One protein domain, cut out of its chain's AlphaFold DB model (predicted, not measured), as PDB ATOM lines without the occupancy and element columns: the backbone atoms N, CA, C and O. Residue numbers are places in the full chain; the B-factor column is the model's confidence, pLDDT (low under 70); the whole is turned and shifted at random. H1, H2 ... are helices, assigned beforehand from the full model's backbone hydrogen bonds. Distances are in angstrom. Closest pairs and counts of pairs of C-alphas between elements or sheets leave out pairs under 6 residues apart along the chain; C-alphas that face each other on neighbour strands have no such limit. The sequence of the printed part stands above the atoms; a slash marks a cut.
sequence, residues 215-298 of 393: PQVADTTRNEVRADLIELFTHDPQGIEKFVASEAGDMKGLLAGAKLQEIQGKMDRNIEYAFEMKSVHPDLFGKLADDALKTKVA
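AT A GLANCE: This is residues 215 to 298 of the 393 residues of an uncharacterized protein of Paraburkholderia phytofirmans (strain DSM 17436 / LMG 22146 / PsJN) (UniProt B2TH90). Two long helices, H1 and H2, form a helical hairpin; H3 crosses the early part of H1, and the short H4 and H5 pack on H3. The printed part has 84 residues with five named helices, in the order H1 to H5, which hold 65 of them, and no named strand; the class is all helix. The whole is compact, radius of gyration of the C-alphas 12.9 A, elongated, spanning 41 by 26 by 18 A.

HOW THE PARTS SIT: Start at H1, residues 215 to 235: its residues 228 to 235 alone touch H2, residues 251 to 269, opposite ways at a shallow 19 degrees, closest C-alphas Leu 232 and Ala 256, 5.8 A. Residues 218 to 225 alone touch H3, residues 271 to 280, at a steep 62 degrees, closest C-alphas Thr 221 and Tyr 273, 5.8 A. H2, with residues 266 to 268 alone, touches H3 only at the corner, closest C-alphas Met 267 and Ala 274, 4.5 A. H3 touches H4, residues 282 to 288, closest C-alphas Lys 278 and Phe 285, 5.2 A, and H5, residues 291 to 298, closest C-alphas Phe 275 and Val 297, 6.1 A. O i to N i+4 pairs are within hydrogen-bond range throughout H2 to H5, and 16 of 17 in H1.

IN THESE COORDINATES: Find C-alpha 215 at (200.774, 336.075, 266.878); H1 runs 31.4 A, H2 27.3 A. H5 ends at C-alpha 298, (222.479, 337.020, 265.988).

THE WHOLE: Without a cut, residues 236 to 250 make one long link; pLDDT is under 70 at residues 215 to 217 and 239 to 249.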
ATOM      1  N   PRO A 215     200.557 334.674 266.500       62.75
ATOM      2  CA  PRO A 215     200.774 336.075 266.878       62.75
ATOM      3  C   PRO A 215     200.644 336.357 268.384       62.75
ATOM      4  O   PRO A 215     201.129 337.390 268.840       62.75
ATOM      5  N   GLN A 216     200.011 335.476 269.168       67.00
ATOM      6  CA  GLN A 216     199.788 335.716 270.599       67.00
ATOM      7  C   GLN A 216     201.066 335.529 271.430       67.00
ATOM      8  O   GLN A 216     201.252 336.241 272.416       67.00
ATOM      9  N   VAL A 217     201.967 334.629 271.012       69.06
ATOM     10  CA  VAL A 217     203.208 334.313 271.745       69.06
ATOM     11  C   VAL A 217     204.174 335.503 271.730       69.06
ATOM     12  O   VAL A 217     204.648 335.942 272.781       69.06
ATOM     13  N   ALA A 218     204.379 336.106 270.555       74.31
ATOM     14  CA  ALA A 218     205.225 337.289 270.400       74.31
ATOM     15  C   ALA A 218     204.714 338.488 271.227       74.31
ATOM     16  O   ALA A 218     205.506 339.196 271.854       74.31
ATOM     17  N   ASP A 219     203.391 338.692 271.279       85.56
ATOM     18  CA  ASP A 219     202.789 339.729 272.120       85.56
ATOM     19  C   ASP A 219     202.932 339.419 273.623       85.56
ATOM     20  O   ASP A 219     203.143 340.351 274.403       85.56
ATOM     21  N   THR A 220     202.887 338.154 274.067       91.12
ATOM     22  CA  THR A 220     203.188 337.821 275.475       91.12
ATOM     23  C   THR A 220     204.637 338.135 275.844       91.12
ATOM     24  O   THR A 220     204.856 338.928 276.763       91.12
ATOM     25  N   THR A 221     205.619 337.638 275.084       92.25
ATOM     26  CA  THR A 221     207.052 337.858 275.357       92.25
ATOM     27  C   THR A 221     207.407 339.354 275.371       92.25
ATOM     28  O   THR A 221     208.072 339.839 276.289       92.25
ATOM     29  N   ARG A 222     206.876 340.134 274.418       94.44
ATOM     30  CA  ARG A 222     207.025 341.601 274.380       94.44
ATOM     31  C   ARG A 222     206.447 342.303 275.613       94.44
ATOM     32  O   ARG A 222     207.004 343.307 276.067       94.44
ATOM     33  N   ASN A 223     205.310 341.839 276.126       94.69
ATOM     34  CA  ASN A 223     204.681 342.443 277.299       94.69
ATOM     35  C   ASN A 223     205.427 342.094 278.598       94.69
ATOM     36  O   ASN A 223     205.527 342.961 279.466       94.69
ATOM     37  N   GLU A 224     206.029 340.904 278.701       96.00
ATOM     38  CA  GLU A 224     206.919 340.546 279.815       96.00
ATOM     39  C   GLU A 224     208.184 341.415 279.842       96.00
ATOM     40  O   GLU A 224     208.458 342.046 280.864       96.00
ATOM     41  N   VAL A 225     208.889 341.552 278.707       96.69
ATOM     42  CA  VAL A 225     210.059 342.450 278.574       96.69
ATOM     43  C   VAL A 225     209.708 343.877 279.011       96.69
ATOM     44  O   VAL A 225     210.458 344.522 279.743       96.69
ATOM     45  N   ARG A 226     208.535 344.383 278.608       96.19
ATOM     46  CA  ARG A 226     208.060 345.716 279.015       96.19
ATOM     47  C   ARG A 226     207.762 345.814 280.510       96.19
ATOM     48  O   ARG A 226     208.095 346.839 281.101       96.19
ATOM     49  N   ALA A 227     207.149 344.799 281.114       96.75
ATOM     50  CA  ALA A 227     206.842 344.791 282.543       96.75
ATOM     51  C   ALA A 227     208.125 344.793 283.394       96.75
ATOM     52  O   ALA A 227     208.267 345.638 284.279       96.75
ATOM     53  N   ASP A 228     209.085 343.927 283.061       96.44
ATOM     54  CA  ASP A 228     210.376 343.840 283.750       96.44
ATOM     55  C   ASP A 228     211.200 345.130 283.614       96.44
ATOM     56  O   ASP A 228     211.788 345.591 284.595       96.44
ATOM     57  N   LEU A 229     211.208 345.753 282.427       95.38
ATOM     58  CA  LEU A 229     211.840 347.060 282.222       95.38
ATOM     59  C   LEU A 229     211.156 348.159 283.053       95.38
ATOM     60  O   LEU A 229     211.847 348.960 283.679       95.38
ATOM     61  N   ILE A 230     209.818 348.201 283.096       94.94
ATOM     62  CA  ILE A 230     209.073 349.181 283.906       94.94
ATOM     63  C   ILE A 230     209.405 349.019 285.396       94.94
ATOM     64  O   ILE A 230     209.641 350.023 286.070       94.94
ATOM     65  N   GLU A 231     209.470 347.790 285.910       93.50
ATOM     66  CA  GLU A 231     209.856 347.518 287.299       93.50
ATOM     67  C   GLU A 231     211.301 347.972 287.578       93.50
ATOM     68  O   GLU A 231     211.540 348.749 288.506       93.50
ATOM     69  N   LEU A 232     212.251 347.593 286.717       93.06
ATOM     70  CA  LEU A 232     213.658 347.989 286.814       93.06
ATOM     71  C   LEU A 232     213.836 349.522 286.851       93.06
ATOM     72  O   LEU A 232     214.477 350.053 287.763       93.06
ATOM     73  N   PHE A 233     213.231 350.247 285.902       90.50
ATOM     74  CA  PHE A 233     213.292 351.713 285.841       90.50
ATOM     75  C   PHE A 233     212.513 352.407 286.973       90.50
ATOM     76  O   PHE A 233     212.820 353.553 287.304       90.50
ATOM     77  N   THR A 234     211.544 351.731 287.601       91.56
ATOM     78  CA  THR A 234     210.832 352.249 288.785       91.56
ATOM     79  C   THR A 234     211.720 352.232 290.036       91.56
ATOM     80  O   THR A 234     211.592 353.113 290.890       91.56
ATOM     81  N   HIS A 235     212.650 351.276 290.150       83.56
ATOM     82  CA  HIS A 235     213.562 351.192 291.295       83.56
ATOM     83  C   HIS A 235     214.720 352.199 291.228       83.56
ATOM     84  O   HIS A 235     214.951 352.913 292.215       83.56
ATOM     85  N   ASP A 236     215.415 352.299 290.088       77.94
ATOM     86  CA  ASP A 236     216.431 353.336 289.860       77.94
ATOM     87  C   ASP A 236     216.600 353.708 288.365       77.94
ATOM     88  O   ASP A 236     217.307 353.015 287.626       77.94
ATOM     89  N   PRO A 237     216.032 354.842 287.907       75.12
ATOM     90  CA  PRO A 237     216.148 355.291 286.520       75.12
ATOM     91  C   PRO A 237     217.500 355.936 286.161       75.12
ATOM     92  O   PRO A 237     217.685 356.329 285.012       75.12
ATOM     93  N   GLN A 238     218.441 356.084 287.105       76.69
ATOM     94  CA  GLN A 238     219.791 356.625 286.854       76.69
ATOM     95  C   GLN A 238     220.923 355.655 287.237       76.69
ATOM     96  O   GLN A 238     222.075 355.854 286.843       76.69
ATOM     97  N   GLY A 239     220.625 354.604 288.002       68.50
ATOM     98  CA  GLY A 239     221.591 353.596 288.443       68.50
ATOM     99  C   GLY A 239     222.063 352.652 287.336       68.50
ATOM    100  O   GLY A 239     223.189 352.170 287.398       68.50
ATOM    101  N   ILE A 240     221.262 352.423 286.291       68.12
ATOM    102  CA  ILE A 240     221.515 351.423 285.224       68.12
ATOM    103  C   ILE A 240     222.779 351.726 284.386       68.12
ATOM    104  O   ILE A 240     223.386 350.827 283.796       68.12
ATOM    105  N   GLU A 241     223.253 352.973 284.367       69.19
ATOM    106  CA  GLU A 241     224.575 353.309 283.813       69.19
ATOM    107  C   GLU A 241     225.732 353.006 284.777       69.19
ATOM    108  O   GLU A 241     226.836 352.701 284.334       69.19
ATOM    109  N   LYS A 242     225.478 353.059 286.088       69.56
ATOM    110  CA  LYS A 242     226.477 352.932 287.159       69.56
ATOM    111  C   LYS A 242     226.657 351.494 287.644       69.56
ATOM    112  O   LYS A 242     227.749 351.156 288.085       69.56
ATOM    113  N   PHE A 243     225.630 350.646 287.546       64.38
ATOM    114  CA  PHE A 243     225.648 349.261 288.046       64.38
ATOM    115  C   PHE A 243     226.810 348.415 287.517       64.38
ATOM    116  O   PHE A 243     227.390 347.645 288.271       64.38
ATOM    117  N   VAL A 244     227.205 348.609 286.255       58.06
ATOM    118  CA  VAL A 244     228.328 347.886 285.624       58.06
ATOM    119  C   VAL A 244     229.696 348.281 286.227       58.06
ATOM    120  O   VAL A 244     230.702 347.639 285.952       58.06
ATOM    121  N   ALA A 245     229.753 349.330 287.056       56.72
ATOM    122  CA  ALA A 245     230.986 349.912 287.593       56.72
ATOM    123  C   ALA A 245     230.931 350.260 289.100       56.72
ATOM    124  O   ALA A 245     231.789 351.001 289.577       56.72
ATOM    125  N   SER A 246     229.925 349.791 289.854       51.59
ATOM    126  CA  SER A 246     229.659 350.277 291.219       51.59
ATOM    127  C   SER A 246     229.175 349.190 292.185       51.59
ATOM    128  O   SER A 246     227.980 348.915 292.275       51.59
ATOM    129  N   GLU A 247     230.081 348.682 293.025       55.34
ATOM    130  CA  GLU A 247     229.790 347.777 294.158       55.34
ATOM    131  C   GLU A 247     229.063 348.466 295.344       55.34
ATOM    132  O   GLU A 247     228.882 347.885 296.415       55.34
ATOM    133  N   ALA A 248     228.678 349.740 295.204       51.72
ATOM    134  CA  ALA A 248     228.333 350.628 296.314       51.72
ATOM    135  C   ALA A 248     226.917 350.438 296.912       51.72
ATOM    136  O   ALA A 248     226.040 351.274 296.718       51.72
ATOM    137  N   GLY A 249     226.740 349.378 297.707       59.41
ATOM    138  CA  GLY A 249     226.129 349.384 299.056       59.41
ATOM    139  C   GLY A 249     224.685 349.861 299.327       59.41
ATOM    140  O   GLY A 249     224.166 349.542 300.396       59.41
ATOM    141  N   ASP A 250     224.016 350.603 298.444       74.31
ATOM    142  CA  ASP A 250     222.672 351.147 298.696       74.31
ATOM    143  C   ASP A 250     221.569 350.087 298.522       74.31
ATOM    144  O   ASP A 250     221.602 349.279 297.593       74.31
ATOM    145  N   MET A 251     220.513 350.122 299.348       70.62
ATOM    146  CA  MET A 251     219.418 349.134 299.240       70.62
ATOM    147  C   MET A 251     218.608 349.243 297.937       70.62
ATOM    148  O   MET A 251     218.064 348.244 297.471       70.62
ATOM    149  N   LYS A 252     218.554 350.427 297.309       73.31
ATOM    150  CA  LYS A 252     218.031 350.563 295.935       73.31
ATOM    151  C   LYS A 252     218.945 349.884 294.913       73.31
ATOM    152  O   LYS A 252     218.446 349.253 293.985       73.31
ATOM    153  N   GLY A 253     220.256 349.962 295.152       76.31
ATOM    154  CA  GLY A 253     221.282 349.186 294.466       76.31
ATOM    155  C   GLY A 253     220.951 347.693 294.482       76.31
ATOM    156  O   GLY A 253     220.811 347.068 293.436       76.31
ATOM    157  N   LEU A 254     220.727 347.134 295.671       80.06
ATOM    158  CA  LEU A 254     220.419 345.709 295.838       80.06
ATOM    159  C   LEU A 254     219.130 345.273 295.114       80.06
ATOM    160  O   LEU A 254     219.126 344.222 294.478       80.06
ATOM    161  N   LEU A 255     218.058 346.075 295.161       84.25
ATOM    162  CA  LEU A 255     216.786 345.738 294.499       84.25
ATOM    163  C   LEU A 255     216.890 345.742 292.968       84.25
ATOM    164  O   LEU A 255     216.503 344.766 292.327       84.25
ATOM    165  N   ALA A 256     217.441 346.802 292.370       86.25
ATOM    166  CA  ALA A 256     217.616 346.839 290.919       86.25
ATOM    167  C   ALA A 256     218.685 345.831 290.447       86.25
ATOM    168  O   ALA A 256     218.508 345.221 289.398       86.25
ATOM    169  N   GLY A 257     219.722 345.555 291.248       86.94
ATOM    170  CA  GLY A 257     220.679 344.472 290.991       86.94
ATOM    171  C   GLY A 257     220.023 343.086 290.939       86.94
ATOM    172  O   GLY A 257     220.279 342.323 290.009       86.94
ATOM    173  N   ALA A 258     219.115 342.782 291.873       90.75
ATOM    174  CA  ALA A 258     218.339 341.540 291.849       90.75
ATOM    175  C   ALA A 258     217.423 341.453 290.612       90.75
ATOM    176  O   ALA A 258     217.355 340.402 289.974       90.75
ATOM    177  N   LYS A 259     216.777 342.560 290.213       93.44
ATOM    178  CA  LYS A 259     215.947 342.594 288.997       93.44
ATOM    179  C   LYS A 259     216.776 342.423 287.716       93.44
ATOM    180  O   LYS A 259     216.341 341.722 286.808       93.44
ATOM    181  N   LEU A 260     217.986 342.985 287.652       93.44
ATOM    182  CA  LEU A 260     218.923 342.752 286.542       93.44
ATOM    183  C   LEU A 260     219.325 341.270 286.435       93.44
ATOM    184  O   LEU A 260     219.351 340.740 285.327       93.44
ATOM    185  N   GLN A 261     219.561 340.585 287.561       93.31
ATOM    186  CA  GLN A 261     219.829 339.138 287.578       93.31
ATOM    187  C   GLN A 261     218.610 338.301 287.156       93.31
ATOM    188  O   GLN A 261     218.770 337.304 286.451       93.31
ATOM    189  N   GLU A 262     217.391 338.703 287.531       95.75
ATOM    190  CA  GLU A 262     216.160 338.051 287.062       95.75
ATOM    191  C   GLU A 262     216.005 338.182 285.537       95.75
ATOM    192  O   GLU A 262     215.758 337.185 284.856       95.75
ATOM    193  N   ILE A 263     216.205 339.393 285.006       96.38
ATOM    194  CA  ILE A 263     216.142 339.708 283.571       96.38
ATOM    195  C   ILE A 263     217.209 338.931 282.796       96.38
ATOM    196  O   ILE A 263     216.882 338.313 281.785       96.38
ATOM    197  N   GLN A 264     218.456 338.901 283.278       95.75
ATOM    198  CA  GLN A 264     219.527 338.110 282.672       95.75
ATOM    199  C   GLN A 264     219.150 336.620 282.647       95.75
ATOM    200  O   GLN A 264     219.102 336.017 281.581       95.75
ATOM    201  N   GLY A 265     218.724 336.055 283.781       95.06
ATOM    202  CA  GLY A 265     218.283 334.661 283.834       95.06
ATOM    203  C   GLY A 265     217.063 334.350 282.952       95.06
ATOM    204  O   GLY A 265     216.902 333.206 282.531       95.06
ATOM    205  N   LYS A 266     216.191 335.326 282.657       97.50
ATOM    206  CA  LYS A 266     215.120 335.185 281.650       97.50
ATOM    207  C   LYS A 266     215.686 335.164 280.231       97.50
ATOM    208  O   LYS A 266     215.317 334.275 279.471       97.50
ATOM    209  N   MET A 267     216.606 336.072 279.902       97.31
ATOM    210  CA  MET A 267     217.300 336.110 278.609       97.31
ATOM    211  C   MET A 267     218.076 334.812 278.322       97.31
ATOM    212  O   MET A 267     217.987 334.286 277.217       97.31
ATOM    213  N   ASP A 268     218.767 334.260 279.321       94.31
ATOM    214  CA  ASP A 268     219.557 333.026 279.187       94.31
ATOM    215  C   ASP A 268     218.680 331.773 278.976       94.31
ATOM    216  O   ASP A 268     219.129 330.777 278.408       94.31
ATOM    217  N   ARG A 269     217.418 331.808 279.439       95.00
ATOM    218  CA  ARG A 269     216.449 330.698 279.325       95.00
ATOM    219  C   ARG A 269     215.475 330.832 278.155       95.00
ATOM    220  O   ARG A 269     214.900 329.824 277.753       95.00
ATOM    221  N   ASN A 270     215.243 332.041 277.646       96.25
ATOM    222  CA  ASN A 270     214.316 332.309 276.550       96.25
ATOM    223  C   ASN A 270     214.942 333.291 275.546       96.25
ATOM    224  O   ASN A 270     215.077 334.490 275.805       96.25
ATOM    225  N   ILE A 271     215.266 332.775 274.362       95.12
ATOM    226  CA  ILE A 271     215.858 333.556 273.275       95.12
ATOM    227  C   ILE A 271     214.895 334.591 272.681       95.12
ATOM    228  O   ILE A 271     215.346 335.663 272.294       95.12
ATOM    229  N   GLU A 272     213.582 334.336 272.661       94.81
ATOM    230  CA  GLU A 272     212.593 335.326 272.215       94.81
ATOM    231  C   GLU A 272     212.590 336.532 273.159       94.81
ATOM    232  O   GLU A 272     212.546 337.680 272.718       94.81
ATOM    233  N   TYR A 273     212.705 336.275 274.468       97.25
ATOM    234  CA  TYR A 273     212.844 337.322 275.479       97.25
ATOM    235  C   TYR A 273     214.152 338.098 275.267       97.25
ATOM    236  O   TYR A 273     214.147 339.326 275.278       97.25
ATOM    237  N   ALA A 274     215.267 337.411 274.995       97.19
ATOM    238  CA  ALA A 274     216.543 338.050 274.664       97.19
ATOM    239  C   ALA A 274     216.484 338.889 273.366       97.19
ATOM    240  O   ALA A 274     217.072 339.972 273.300       97.19
ATOM    241  N   PHE A 275     215.741 338.430 272.356       96.62
ATOM    242  CA  PHE A 275     215.526 339.108 271.076       96.62
ATOM    243  C   PHE A 275     214.644 340.358 271.230       96.62
ATOM    244  O   PHE A 275     215.036 341.446 270.804       96.62
ATOM    245  N   GLU A 276     213.494 340.258 271.904       96.44
ATOM    246  CA  GLU A 276     212.651 341.423 272.205       96.44
ATOM    247  C   GLU A 276     213.359 342.405 273.151       96.44
ATOM    248  O   GLU A 276     213.255 343.615 272.958       96.44
ATOM    249  N   MET A 277     214.172 341.928 274.098       97.44
ATOM    250  CA  MET A 277     215.023 342.781 274.937       97.44
ATOM    251  C   MET A 277     216.067 343.548 274.108       97.44
ATOM    252  O   MET A 277     216.258 344.747 274.321       97.44
ATOM    253  N   LYS A 278     216.700 342.907 273.116       97.31
ATOM    254  CA  LYS A 278     217.596 343.570 272.149       97.31
ATOM    255  C   LYS A 278     216.855 344.593 271.279       97.31
ATOM    256  O   LYS A 278     217.402 345.657 271.000       97.31
ATOM    257  N   SER A 279     215.622 344.283 270.879       96.00
ATOM    258  CA  SER A 279     214.757 345.139 270.056       96.00
ATOM    259  C   SER A 279     214.263 346.383 270.814       96.00
ATOM    260  O   SER A 279     214.275 347.491 270.278       96.00
ATOM    261  N   VAL A 280     213.874 346.221 272.084       95.81
ATOM    262  CA  VAL A 280     213.320 347.289 272.935       95.81
ATOM    263  C   VAL A 280     214.411 348.107 273.636       95.81
ATOM    264  O   VAL A 280     214.247 349.319 273.775       95.81
ATOM    265  N   HIS A 281     215.513 347.489 274.078       96.12
ATOM    266  CA  HIS A 281     216.598 348.179 274.789       96.12
ATOM    267  C   HIS A 281     217.999 347.604 274.463       96.12
ATOM    268  O   HIS A 281     218.638 346.977 275.319       96.12
ATOM    269  N   PRO A 282     218.554 347.884 273.266       95.88
ATOM    270  CA  PRO A 282     219.813 347.288 272.803       95.88
ATOM    271  C   PRO A 282     221.014 347.548 273.729       95.88
ATOM    272  O   PRO A 282     221.825 346.646 273.922       95.88
ATOM    273  N   ASP A 283     221.113 348.723 274.361       93.75
ATOM    274  CA  ASP A 283     222.228 349.038 275.274       93.75
ATOM    275  C   ASP A 283     222.209 348.230 276.581       93.75
ATOM    276  O   ASP A 283     223.255 348.014 277.191       93.75
ATOM    277  N   LEU A 284     221.028 347.792 277.035       93.12
ATOM    278  CA  LEU A 284     220.885 346.984 278.246       93.12
ATOM    279  C   LEU A 284     221.071 345.500 277.917       93.12
ATOM    280  O   LEU A 284     221.792 344.812 278.634       93.12
ATOM    281  N   PHE A 285     220.545 345.045 276.773       96.56
ATOM    282  CA  PHE A 285     220.908 343.751 276.192       96.56
ATOM    283  C   PHE A 285     222.433 343.619 276.027       96.56
ATOM    284  O   PHE A 285     223.016 342.644 276.486       96.56
ATOM    285  N   GLY A 286     223.104 344.624 275.455       95.44
ATOM    286  CA  GLY A 286     224.556 344.612 275.241       95.44
ATOM    287  C   GLY A 286     225.401 344.577 276.524       95.44
ATOM    288  O   GLY A 286     226.554 344.150 276.462       95.44
ATOM    289  N   LYS A 287     224.831 344.995 277.665       93.88
ATOM    290  CA  LYS A 287     225.447 344.936 279.003       93.88
ATOM    291  C   LYS A 287     225.158 343.631 279.756       93.88
ATOM    292  O   LYS A 287     226.013 343.209 280.526       93.88
ATOM    293  N   LEU A 288     223.966 343.049 279.587       94.44
ATOM    294  CA  LEU A 288     223.521 341.855 280.326       94.44
ATOM    295  C   LEU A 288     223.807 340.539 279.599       94.44
ATOM    296  O   LEU A 288     224.079 339.540 280.255       94.44
ATOM    297  N   ALA A 289     223.745 340.525 278.267       96.25
ATOM    298  CA  ALA A 289     224.068 339.338 277.490       96.25
ATOM    299  C   ALA A 289     225.577 339.065 277.525       96.25
ATOM    300  O   ALA A 289     226.396 339.976 277.345       96.25
ATOM    301  N   ASP A 290     225.951 337.798 277.670       95.94
ATOM    302  CA  ASP A 290     227.300 337.341 277.365       95.94
ATOM    303  C   ASP A 290     227.507 337.224 275.838       95.94
ATOM    304  O   ASP A 290     226.618 337.513 275.028       95.94
ATOM    305  N   ASP A 291     228.714 336.856 275.413       96.12
ATOM    306  CA  ASP A 291     229.034 336.787 273.983       96.12
ATOM    307  C   ASP A 291     228.468 335.520 273.306       96.12
ATOM    308  O   ASP A 291     228.246 335.517 272.089       96.12
ATOM    309  N   ALA A 292     228.128 334.487 274.087       94.88
ATOM    310  CA  ALA A 292     227.406 333.313 273.605       94.88
ATOM    311  C   ALA A 292     225.950 333.669 273.258       94.88
ATOM    312  O   ALA A 292     225.512 333.435 272.131       94.88
ATOM    313  N   LEU A 293     225.216 334.321 274.162       95.25
ATOM    314  CA  LEU A 293     223.841 334.767 273.934       95.25
ATOM    315  C   LEU A 293     223.758 335.815 272.814       95.25
ATOM    316  O   LEU A 293     222.864 335.732 271.971       95.25
ATOM    317  N   LYS A 294     224.714 336.754 272.724       97.44
ATOM    318  CA  LYS A 294     224.816 337.676 271.568       97.44
ATOM    319  C   LYS A 294     224.951 336.920 270.246       97.44
ATOM    320  O   LYS A 294     224.347 337.333 269.256       97.44
ATOM    321  N   THR A 295     225.702 335.816 270.231       93.94
ATOM    322  CA  THR A 295     225.862 334.952 269.051       93.94
ATOM    323  C   THR A 295     224.565 334.203 268.736       93.94
ATOM    324  O   THR A 295     224.106 334.258 267.598       93.94
ATOM    325  N   LYS A 296     223.909 333.611 269.744       93.88
ATOM    326  CA  LYS A 296     222.625 332.898 269.602       93.88
ATOM    327  C   LYS A 296     221.502 333.823 269.086       93.88
ATOM    328  O   LYS A 296     220.823 333.480 268.120       93.88
ATOM    329  N   VAL A 297     221.378 335.051 269.604       96.31
ATOM    330  CA  VAL A 297     220.409 336.050 269.090       96.31
ATOM    331  C   VAL A 297     220.762 336.504 267.666       96.31
ATOM    332  O   VAL A 297     219.874 336.656 266.829       96.31
ATOM    333  N   ALA A 298     222.050 336.683 267.347       95.75
ATOM    334  CA  ALA A 298     222.479 337.020 265.988       95.75
ATOM    335  C   ALA A 298     222.268 335.869 264.984       95.75
ATOM    336  O   ALA A 298     222.111 336.131 263.794       95.75
TER     337      ALA A 298